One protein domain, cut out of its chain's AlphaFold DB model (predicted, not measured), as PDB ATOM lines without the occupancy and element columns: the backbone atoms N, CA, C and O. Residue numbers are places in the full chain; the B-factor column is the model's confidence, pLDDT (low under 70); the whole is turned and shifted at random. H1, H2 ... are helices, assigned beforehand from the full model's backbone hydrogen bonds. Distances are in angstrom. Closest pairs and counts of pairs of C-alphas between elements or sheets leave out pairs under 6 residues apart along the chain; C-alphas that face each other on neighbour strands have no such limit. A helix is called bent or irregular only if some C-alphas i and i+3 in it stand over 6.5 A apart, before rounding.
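What this domain is: This is residues 2 to 59 of the 129 residues of the protein "Diphosphomevalonate decarboxylase" of Flavobacteriaceae bacterium (UniProt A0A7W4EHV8). A long helical hairpin: two helices of nearly equal length, H1 and H2, run side by side in opposite directions, joined by a tight turn at one end, with the short unnamed ends of the printed part at the other. The printed part has 58 residues, with two named helices, H1 then H2, and no named strand; its class is all helix. It is a loose rod, with a radius of gyration of the C-alphas of 13.3 A and spans of 41 by 20 by 13 A.

Where its parts are: H1, residues 10 to 30, begins with C-alpha 10 at (248.899, 253.038, 399.006) and measures 30.4 A from first to last C-alpha. It has a kink of 28 degrees near residue 22, and is neither bent nor irregular, but only just: C-alphas 19 and 22 are 6.1 A apart. H2, residues 33 to 52, measures 29.0 A and ends with C-alpha 52 at (243.832, 243.092, 403.770).

How they stand to each other: H1 and H2 touch, and their closest C-alphas, those of Ile 27 and Phe 36, are 6.1 A apart. They form a helical hairpin, at a shallow tilt of 15 degrees, opposite ways. In H2 every O i to N i+4 pair is within hydrogen-bond range; in H1, 15 of 17 are.

The domain as a whole: The two C-alphas farthest apart, those of Ser 30 and Pro 56, are 41.0 A apart. The printed part has no cut, and the link from H1 to H2 is tight. Residues 2 to 3 have pLDDT under 70.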
ATOM      1  N   GLY A   2     257.114 245.825 399.612       65.44
ATOM      2  CA  GLY A   2     256.868 245.650 398.169       65.44
ATOM      3  C   GLY A   2     255.385 245.506 397.799       65.44
ATOM      4  O   GLY A   2     254.990 245.914 396.717       65.44
ATOM      5  N   LEU A   3     254.557 245.042 398.742       67.88
ATOM      6  CA  LEU A   3     253.098 244.940 398.609       67.88
ATOM      7  C   LEU A   3     252.386 246.292 398.451       67.88
ATOM      8  O   LEU A   3     251.281 246.348 397.929       67.88
ATOM      9  N   MET A   4     253.009 247.392 398.881       75.81
ATOM     10  CA  MET A   4     252.427 248.729 398.726       75.81
ATOM     11  C   MET A   4     252.657 249.308 397.326       75.81
ATOM     12  O   MET A   4     252.010 250.280 396.967       75.81
ATOM     13  N   ASN A   5     253.550 248.721 396.523       76.69
ATOM     14  CA  ASN A   5     253.863 249.246 395.192       76.69
ATOM     15  C   ASN A   5     252.720 249.024 394.190       76.69
ATOM     16  O   ASN A   5     252.620 249.754 393.211       76.69
ATOM     17  N   THR A   6     251.879 248.014 394.422       79.31
ATOM     18  CA  THR A   6     250.754 247.638 393.552       79.31
ATOM     19  C   THR A   6     249.392 247.860 394.209       79.31
ATOM     20  O   THR A   6     248.364 247.610 393.585       79.31
ATOM     21  N   ASN A   7     249.355 248.322 395.462       84.06
ATOM     22  CA  ASN A   7     248.110 248.523 396.187       84.06
ATOM     23  C   ASN A   7     247.469 249.866 395.799       84.06
ATOM     24  O   ASN A   7     248.058 250.926 396.010       84.06
ATOM     25  N   ALA A   8     246.238 249.815 395.282       87.00
ATOM     26  CA  ALA A   8     245.495 250.982 394.801       87.00
ATOM     27  C   ALA A   8     245.271 252.075 395.867       87.00
ATOM     28  O   ALA A   8     245.062 253.235 395.522       87.00
ATOM     29  N   TYR A   9     245.341 251.731 397.154       88.94
ATOM     30  CA  TYR A   9     245.132 252.659 398.269       88.94
ATOM     31  C   TYR A   9     246.443 253.167 398.894       88.94
ATOM     32  O   TYR A   9     246.411 253.968 399.831       88.94
ATOM     33  N   ALA A  10     247.605 252.724 398.398       90.25
ATOM     34  CA  ALA A  10     248.899 253.038 399.006       90.25
ATOM     35  C   ALA A  10     249.202 254.541 399.009       90.25
ATOM     36  O   ALA A  10     249.668 255.070 400.017       90.25
ATOM     37  N   GLU A  11     248.887 255.245 397.918       91.75
ATOM     38  CA  GLU A  11     249.092 256.693 397.823       91.75
ATOM     39  C   GLU A  11     248.321 257.442 398.915       91.75
ATOM     40  O   GLU A  11     248.902 258.256 399.640       91.75
ATOM     41  N   ARG A  12     247.040 257.094 399.113       92.00
ATOM     42  CA  ARG A  12     246.226 257.686 400.178       92.00
ATOM     43  C   ARG A  12     246.804 257.382 401.558       92.00
ATOM     44  O   ARG A  12     246.873 258.293 402.378       92.00
ATOM     45  N   ARG A  13     247.270 256.154 401.812       92.00
ATOM     46  CA  ARG A  13     247.909 255.796 403.090       92.00
ATOM     47  C   ARG A  13     249.170 256.617 403.356       92.00
ATOM     48  O   ARG A  13     249.383 257.044 404.491       92.00
ATOM     49  N   PHE A  14     250.011 256.839 402.345       91.50
ATOM     50  CA  PHE A  14     251.217 257.663 402.492       91.50
ATOM     51  C   PHE A  14     250.877 259.121 402.777       91.50
ATOM     52  O   PHE A  14     251.546 259.759 403.590       91.50
ATOM     53  N   GLN A  15     249.845 259.646 402.120       94.00
ATOM     54  CA  GLN A  15     249.348 260.986 402.393       94.00
ATOM     55  C   GLN A  15     248.811 261.089 403.824       94.00
ATOM     56  O   GLN A  15     249.228 261.980 404.556       94.00
ATOM     57  N   GLU A  16     247.966 260.149 404.248       94.31
ATOM     58  CA  GLU A  16     247.419 260.098 405.605       94.31
ATOM     59  C   GLU A  16     248.525 260.014 406.666       94.31
ATOM     60  O   GLU A  16     248.488 260.753 407.643       94.31
ATOM     61  N   ALA A  17     249.573 259.210 406.446       92.81
ATOM     62  CA  ALA A  17     250.716 259.139 407.363       92.81
ATOM     63  C   ALA A  17     251.392 260.510 407.553       92.81
ATOM     64  O   ALA A  17     251.780 260.886 408.659       92.81
ATOM     65  N   ARG A  18     251.541 261.271 406.459       94.31
ATOM     66  CA  ARG A  18     252.112 262.626 406.487       94.31
ATOM     67  C   ARG A  18     251.167 263.617 407.158       94.31
ATOM     68  O   ARG A  18     251.627 264.449 407.935       94.31
ATOM     69  N   GLU A  19     249.871 263.518 406.876       95.19
ATOM     70  CA  GLU A  19     248.827 264.329 407.510       95.19
ATOM     71  C   GLU A  19     248.791 264.092 409.021       95.19
ATOM     72  O   GLU A  19     248.699 265.058 409.769       95.19
ATOM     73  N   ASN A  20     248.962 262.845 409.466       96.69
ATOM     74  CA  ASN A  20     248.966 262.449 410.875       96.69
ATOM     75  C   ASN A  20     250.277 262.789 411.603       96.69
ATOM     76  O   ASN A  20     250.281 262.942 412.826       96.69
ATOM     77  N   PHE A  21     251.384 262.996 410.885       95.56
ATOM     78  CA  PHE A  21     252.663 263.386 411.487       95.56
ATOM     79  C   PHE A  21     252.608 264.757 412.180       95.56
ATOM     80  O   PHE A  21     253.155 264.933 413.268       95.56
ATOM     81  N   VAL A  22     251.938 265.736 411.565       94.94
ATOM     82  CA  VAL A  22     251.796 267.090 412.125       94.94
ATOM     83  C   VAL A  22     251.015 267.096 413.452       94.94
ATOM     84  O   VAL A  22     251.582 267.563 414.442       94.94
ATOM     85  N   PRO A  23     249.778 266.564 413.542       96.69
ATOM     86  CA  PRO A  23     249.048 266.512 414.801       96.69
ATOM     87  C   PRO A  23     249.757 265.631 415.828       96.69
ATOM     88  O   PRO A  23     249.760 265.995 416.995       96.69
ATOM     89  N   MET A  24     250.431 264.545 415.425       97.81
ATOM     90  CA  MET A  24     251.208 263.722 416.360       97.81
ATOM     91  C   MET A  24     252.264 264.545 417.108       97.81
ATOM     92  O   MET A  24     252.401 264.420 418.322       97.81
ATOM     93  N   LYS A  25     252.988 265.431 416.414       97.12
ATOM     94  CA  LYS A  25     253.968 266.313 417.066       97.12
ATOM     95  C   LYS A  25     253.326 267.239 418.094       97.12
ATOM     96  O   LYS A  25     253.875 267.401 419.182       97.12
ATOM     97  N   GLU A  26     252.190 267.840 417.757       97.56
ATOM     98  CA  GLU A  26     251.488 268.747 418.669       97.56
ATOM     99  C   GLU A  26     250.903 268.000 419.871       97.56
ATOM    100  O   GLU A  26     251.045 268.465 420.998       97.56
ATOM    101  N   ILE A  27     250.343 266.808 419.649       98.12
ATOM    102  CA  ILE A  27     249.840 265.903 420.691       98.12
ATOM    103  C   ILE A  27     250.952 265.536 421.681       98.12
ATOM    104  O   ILE A  27     250.764 265.626 422.893       98.12
ATOM    105  N   LEU A  28     252.128 265.153 421.174       95.94
ATOM    106  CA  LEU A  28     253.278 264.817 422.016       95.94
ATOM    107  C   LEU A  28     253.785 266.033 422.799       95.94
ATOM    108  O   LEU A  28     254.170 265.899 423.958       95.94
ATOM    109  N   LYS A  29     253.773 267.222 422.189       96.75
ATOM    110  CA  LYS A  29     254.202 268.467 422.836       96.75
ATOM    111  C   LYS A  29     253.232 268.927 423.927       96.75
ATOM    112  O   LYS A  29     253.679 269.471 424.933       96.75
ATOM    113  N   SER A  30     251.928 268.752 423.721       97.38
ATOM    114  CA  SER A  30     250.894 269.146 424.684       97.38
ATOM    115  C   SER A  30     250.672 268.112 425.787       97.38
ATOM    116  O   SER A  30     250.149 268.462 426.843       97.38
ATOM    117  N   GLY A  31     251.057 266.854 425.552       95.12
ATOM    118  CA  GLY A  31     250.742 265.742 426.445       95.12
ATOM    119  C   GLY A  31     249.274 265.306 426.367       95.12
ATOM    120  O   GLY A  31     248.759 264.744 427.333       95.12
ATOM    121  N   ASP A  32     248.584 265.566 425.250       97.62
ATOM    122  CA  ASP A  32     247.189 265.152 425.053       97.62
ATOM    123  C   ASP A  32     247.087 263.630 424.867       97.62
ATOM    124  O   ASP A  32     247.109 263.088 423.759       97.62
ATOM    125  N   LEU A  33     246.966 262.924 425.990       96.31
ATOM    126  CA  LEU A  33     246.921 261.467 426.019       96.31
ATOM    127  C   LEU A  33     245.728 260.893 425.240       96.31
ATOM    128  O   LEU A  33     245.863 259.852 424.602       96.31
ATOM    129  N   GLN A  34     244.573 261.560 425.258       96.62
ATOM    130  CA  GLN A  34     243.375 261.061 424.576       96.62
ATOM    131  C   GLN A  34     243.530 261.149 423.058       96.62
ATOM    132  O   GLN A  34     243.228 260.190 422.339       96.62
ATOM    133  N   ALA A  35     244.049 262.273 422.561       98.06
ATOM    134  CA  ALA A  35     244.359 262.420 421.147       98.06
ATOM    135  C   ALA A  35     245.466 261.449 420.708       98.06
ATOM    136  O   ALA A  35     245.363 260.857 419.632       98.06
ATOM    137  N   PHE A  36     246.476 261.224 421.557       98.12
ATOM    138  CA  PHE A  36     247.548 260.261 421.298       98.12
ATOM    139  C   PHE A  36     247.013 258.841 421.124       98.12
ATOM    140  O   PHE A  36     247.251 258.217 420.092       98.12
ATOM    141  N   MET A  37     246.228 258.365 422.092       97.88
ATOM    142  CA  MET A  37     245.583 257.050 422.057       97.88
ATOM    143  C   MET A  37     244.801 256.835 420.760       97.88
ATOM    144  O   MET A  37     244.982 255.827 420.078       97.88
ATOM    145  N   LYS A  38     243.951 257.806 420.405       97.94
ATOM    146  CA  LYS A  38     243.115 257.740 419.203       97.94
ATOM    147  C   LYS A  38     243.959 257.645 417.934       97.94
ATOM    148  O   LYS A  38     243.646 256.843 417.057       97.94
ATOM    149  N   LEU A  39     245.001 258.466 417.822       98.12
ATOM    150  CA  LEU A  39     245.831 258.522 416.623       98.12
ATOM    151  C   LEU A  39     246.695 257.263 416.460       98.12
ATOM    152  O   LEU A  39     246.829 256.761 415.347       98.12
ATOM    153  N   VAL A  40     247.229 256.723 417.560       98.00
ATOM    154  CA  VAL A  40     248.027 255.486 417.553       98.00
ATOM    155  C   VAL A  40     247.193 254.282 417.114       98.00
ATOM    156  O   VAL A  40     247.609 253.557 416.209       98.00
ATOM    157  N   GLU A  41     246.001 254.086 417.688       98.25
ATOM    158  CA  GLU A  41     245.120 252.979 417.281       98.25
ATOM    159  C   GLU A  41     244.687 253.115 415.813       98.25
ATOM    160  O   GLU A  41     244.670 252.128 415.074       98.25
ATOM    161  N   HIS A  42     244.390 254.340 415.364       97.12
ATOM    162  CA  HIS A  42     244.018 254.615 413.973       97.12
ATOM    163  C   HIS A  42     245.134 254.257 412.984       97.12
ATOM    164  O   HIS A  42     244.877 253.577 411.988       97.12
ATOM    165  N   GLU A  43     246.378 254.657 413.261       96.62
ATOM    166  CA  GLU A  43     247.542 254.329 412.419       96.62
ATOM    167  C   GLU A  43     247.813 252.816 412.354       96.62
ATOM    168  O   GLU A  43     248.148 252.287 411.285       96.62
ATOM    169  N   ALA A  44     247.633 252.105 413.472       96.44
ATOM    170  CA  ALA A  44     247.787 250.653 413.528       96.44
ATOM    171  C   ALA A  44     246.741 249.943 412.652       96.44
ATOM    172  O   ALA A  44     247.076 249.076 411.837       96.44
ATOM    173  N   LEU A  45     245.469 250.332 412.779       96.38
ATOM    174  CA  LEU A  45     244.362 249.720 412.042       96.38
ATOM    175  C   LEU A  45     244.409 250.033 410.543       96.38
ATOM    176  O   LEU A  45     244.143 249.148 409.730       96.38
ATOM    177  N   THR A  46     244.791 251.252 410.155       94.19
ATOM    178  CA  THR A  46     244.923 251.623 408.735       94.19
ATOM    179  C   THR A  46     245.997 250.803 408.030       94.19
ATOM    180  O   THR A  46     245.766 250.342 406.914       94.19
ATOM    181  N   LEU A  47     247.142 250.531 408.669       91.12
ATOM    182  CA  LEU A  47     248.144 249.624 408.096       91.12
ATOM    183  C   LEU A  47     247.575 248.212 407.877       91.12
ATOM    184  O   LEU A  47     247.775 247.623 406.817       91.12
ATOM    185  N   HIS A  48     246.834 247.675 408.843       93.75
ATOM    186  CA  HIS A  48     246.241 246.341 408.726       93.75
ATOM    187  C   HIS A  48     245.161 246.279 407.643       93.75
ATOM    188  O   HIS A  48     245.118 245.316 406.876       93.75
ATOM    189  N   ALA A  49     244.336 247.321 407.521       93.19
ATOM    190  CA  ALA A  49     243.369 247.454 406.435       93.19
ATOM    191  C   ALA A  49     244.060 247.439 405.064       93.19
ATOM    192  O   ALA A  49     243.633 246.720 404.162       93.19
ATOM    193  N   MET A  50     245.177 248.156 404.926       91.38
ATOM    194  CA  MET A  50     245.978 248.162 403.700       91.38
ATOM    195  C   MET A  50     246.488 246.767 403.323       91.38
ATOM    196  O   MET A  50     246.456 246.391 402.150       91.38
ATOM    197  N   MET A  51     246.920 245.972 404.302       91.00
ATOM    198  CA  MET A  51     247.371 244.596 404.063       91.00
ATOM    199  C   MET A  51     246.223 243.686 403.602       91.00
ATOM    200  O   MET A  51     246.406 242.904 402.668       91.00
ATOM    201  N   MET A  52     245.025 243.849 404.173       92.75
ATOM    202  CA  MET A  52     243.832 243.092 403.770       92.75
ATOM    203  C   MET A  52     243.345 243.441 402.357       92.75
ATOM    204  O   MET A  52     242.792 242.581 401.680       92.75
ATOM    205  N   MET A  53     243.568 244.676 401.899       90.81
ATOM    206  CA  MET A  53     243.197 245.143 400.553       90.81
ATOM    207  C   MET A  53     244.291 244.924 399.491       90.81
ATOM    208  O   MET A  53     244.146 245.388 398.362       90.81
ATOM    209  N   SER A  54     245.415 244.296 399.845       89.06
ATOM    210  CA  SER A  54     246.515 244.035 398.904       89.06
ATOM    211  C   SER A  54     246.201 242.859 397.967       89.06
ATOM    212  O   SER A  54     245.313 242.064 398.251       89.06
ATOM    213  N   GLU A  55     246.949 242.731 396.867       86.25
ATOM    214  CA  GLU A  55     246.887 241.583 395.950       86.25
ATOM    215  C   GLU A  55     248.287 240.942 395.845       86.25
ATOM    216  O   GLU A  55     249.205 241.582 395.315       86.25
ATOM    217  N   PRO A  56     248.497 239.720 396.374       87.94
ATOM    218  CA  PRO A  56     247.527 238.914 397.122       87.94
ATOM    219  C   PRO A  56     247.182 239.528 398.488       87.94
ATOM    220  O   PRO A  56     247.973 240.280 399.066       87.94
ATOM    221  N   ALA A  57     245.998 239.200 399.009       89.50
ATOM    222  CA  ALA A  57     245.521 239.711 400.292       89.50
ATOM    223  C   ALA A  57     246.242 239.056 401.476       89.50
ATOM    224  O   ALA A  57     246.485 237.846 401.484       89.50
ATOM    225  N   PHE A  58     246.527 239.849 402.513       90.19
ATOM    226  CA  PHE A  58     247.141 239.371 403.751       90.19
ATOM    227  C   PHE A  58     246.298 239.746 404.964       90.19
ATOM    228  O   PHE A  58     246.037 240.918 405.231       90.19
ATOM    229  N   ILE A  59     245.944 238.737 405.754       93.44
ATOM    230  CA  ILE A  59     245.314 238.917 407.059       93.44
ATOM    231  C   ILE A  59     246.393 238.697 408.121       93.44
ATOM    232  O   ILE A  59     246.829 237.570 408.345       93.44
TER     233      ILE A  59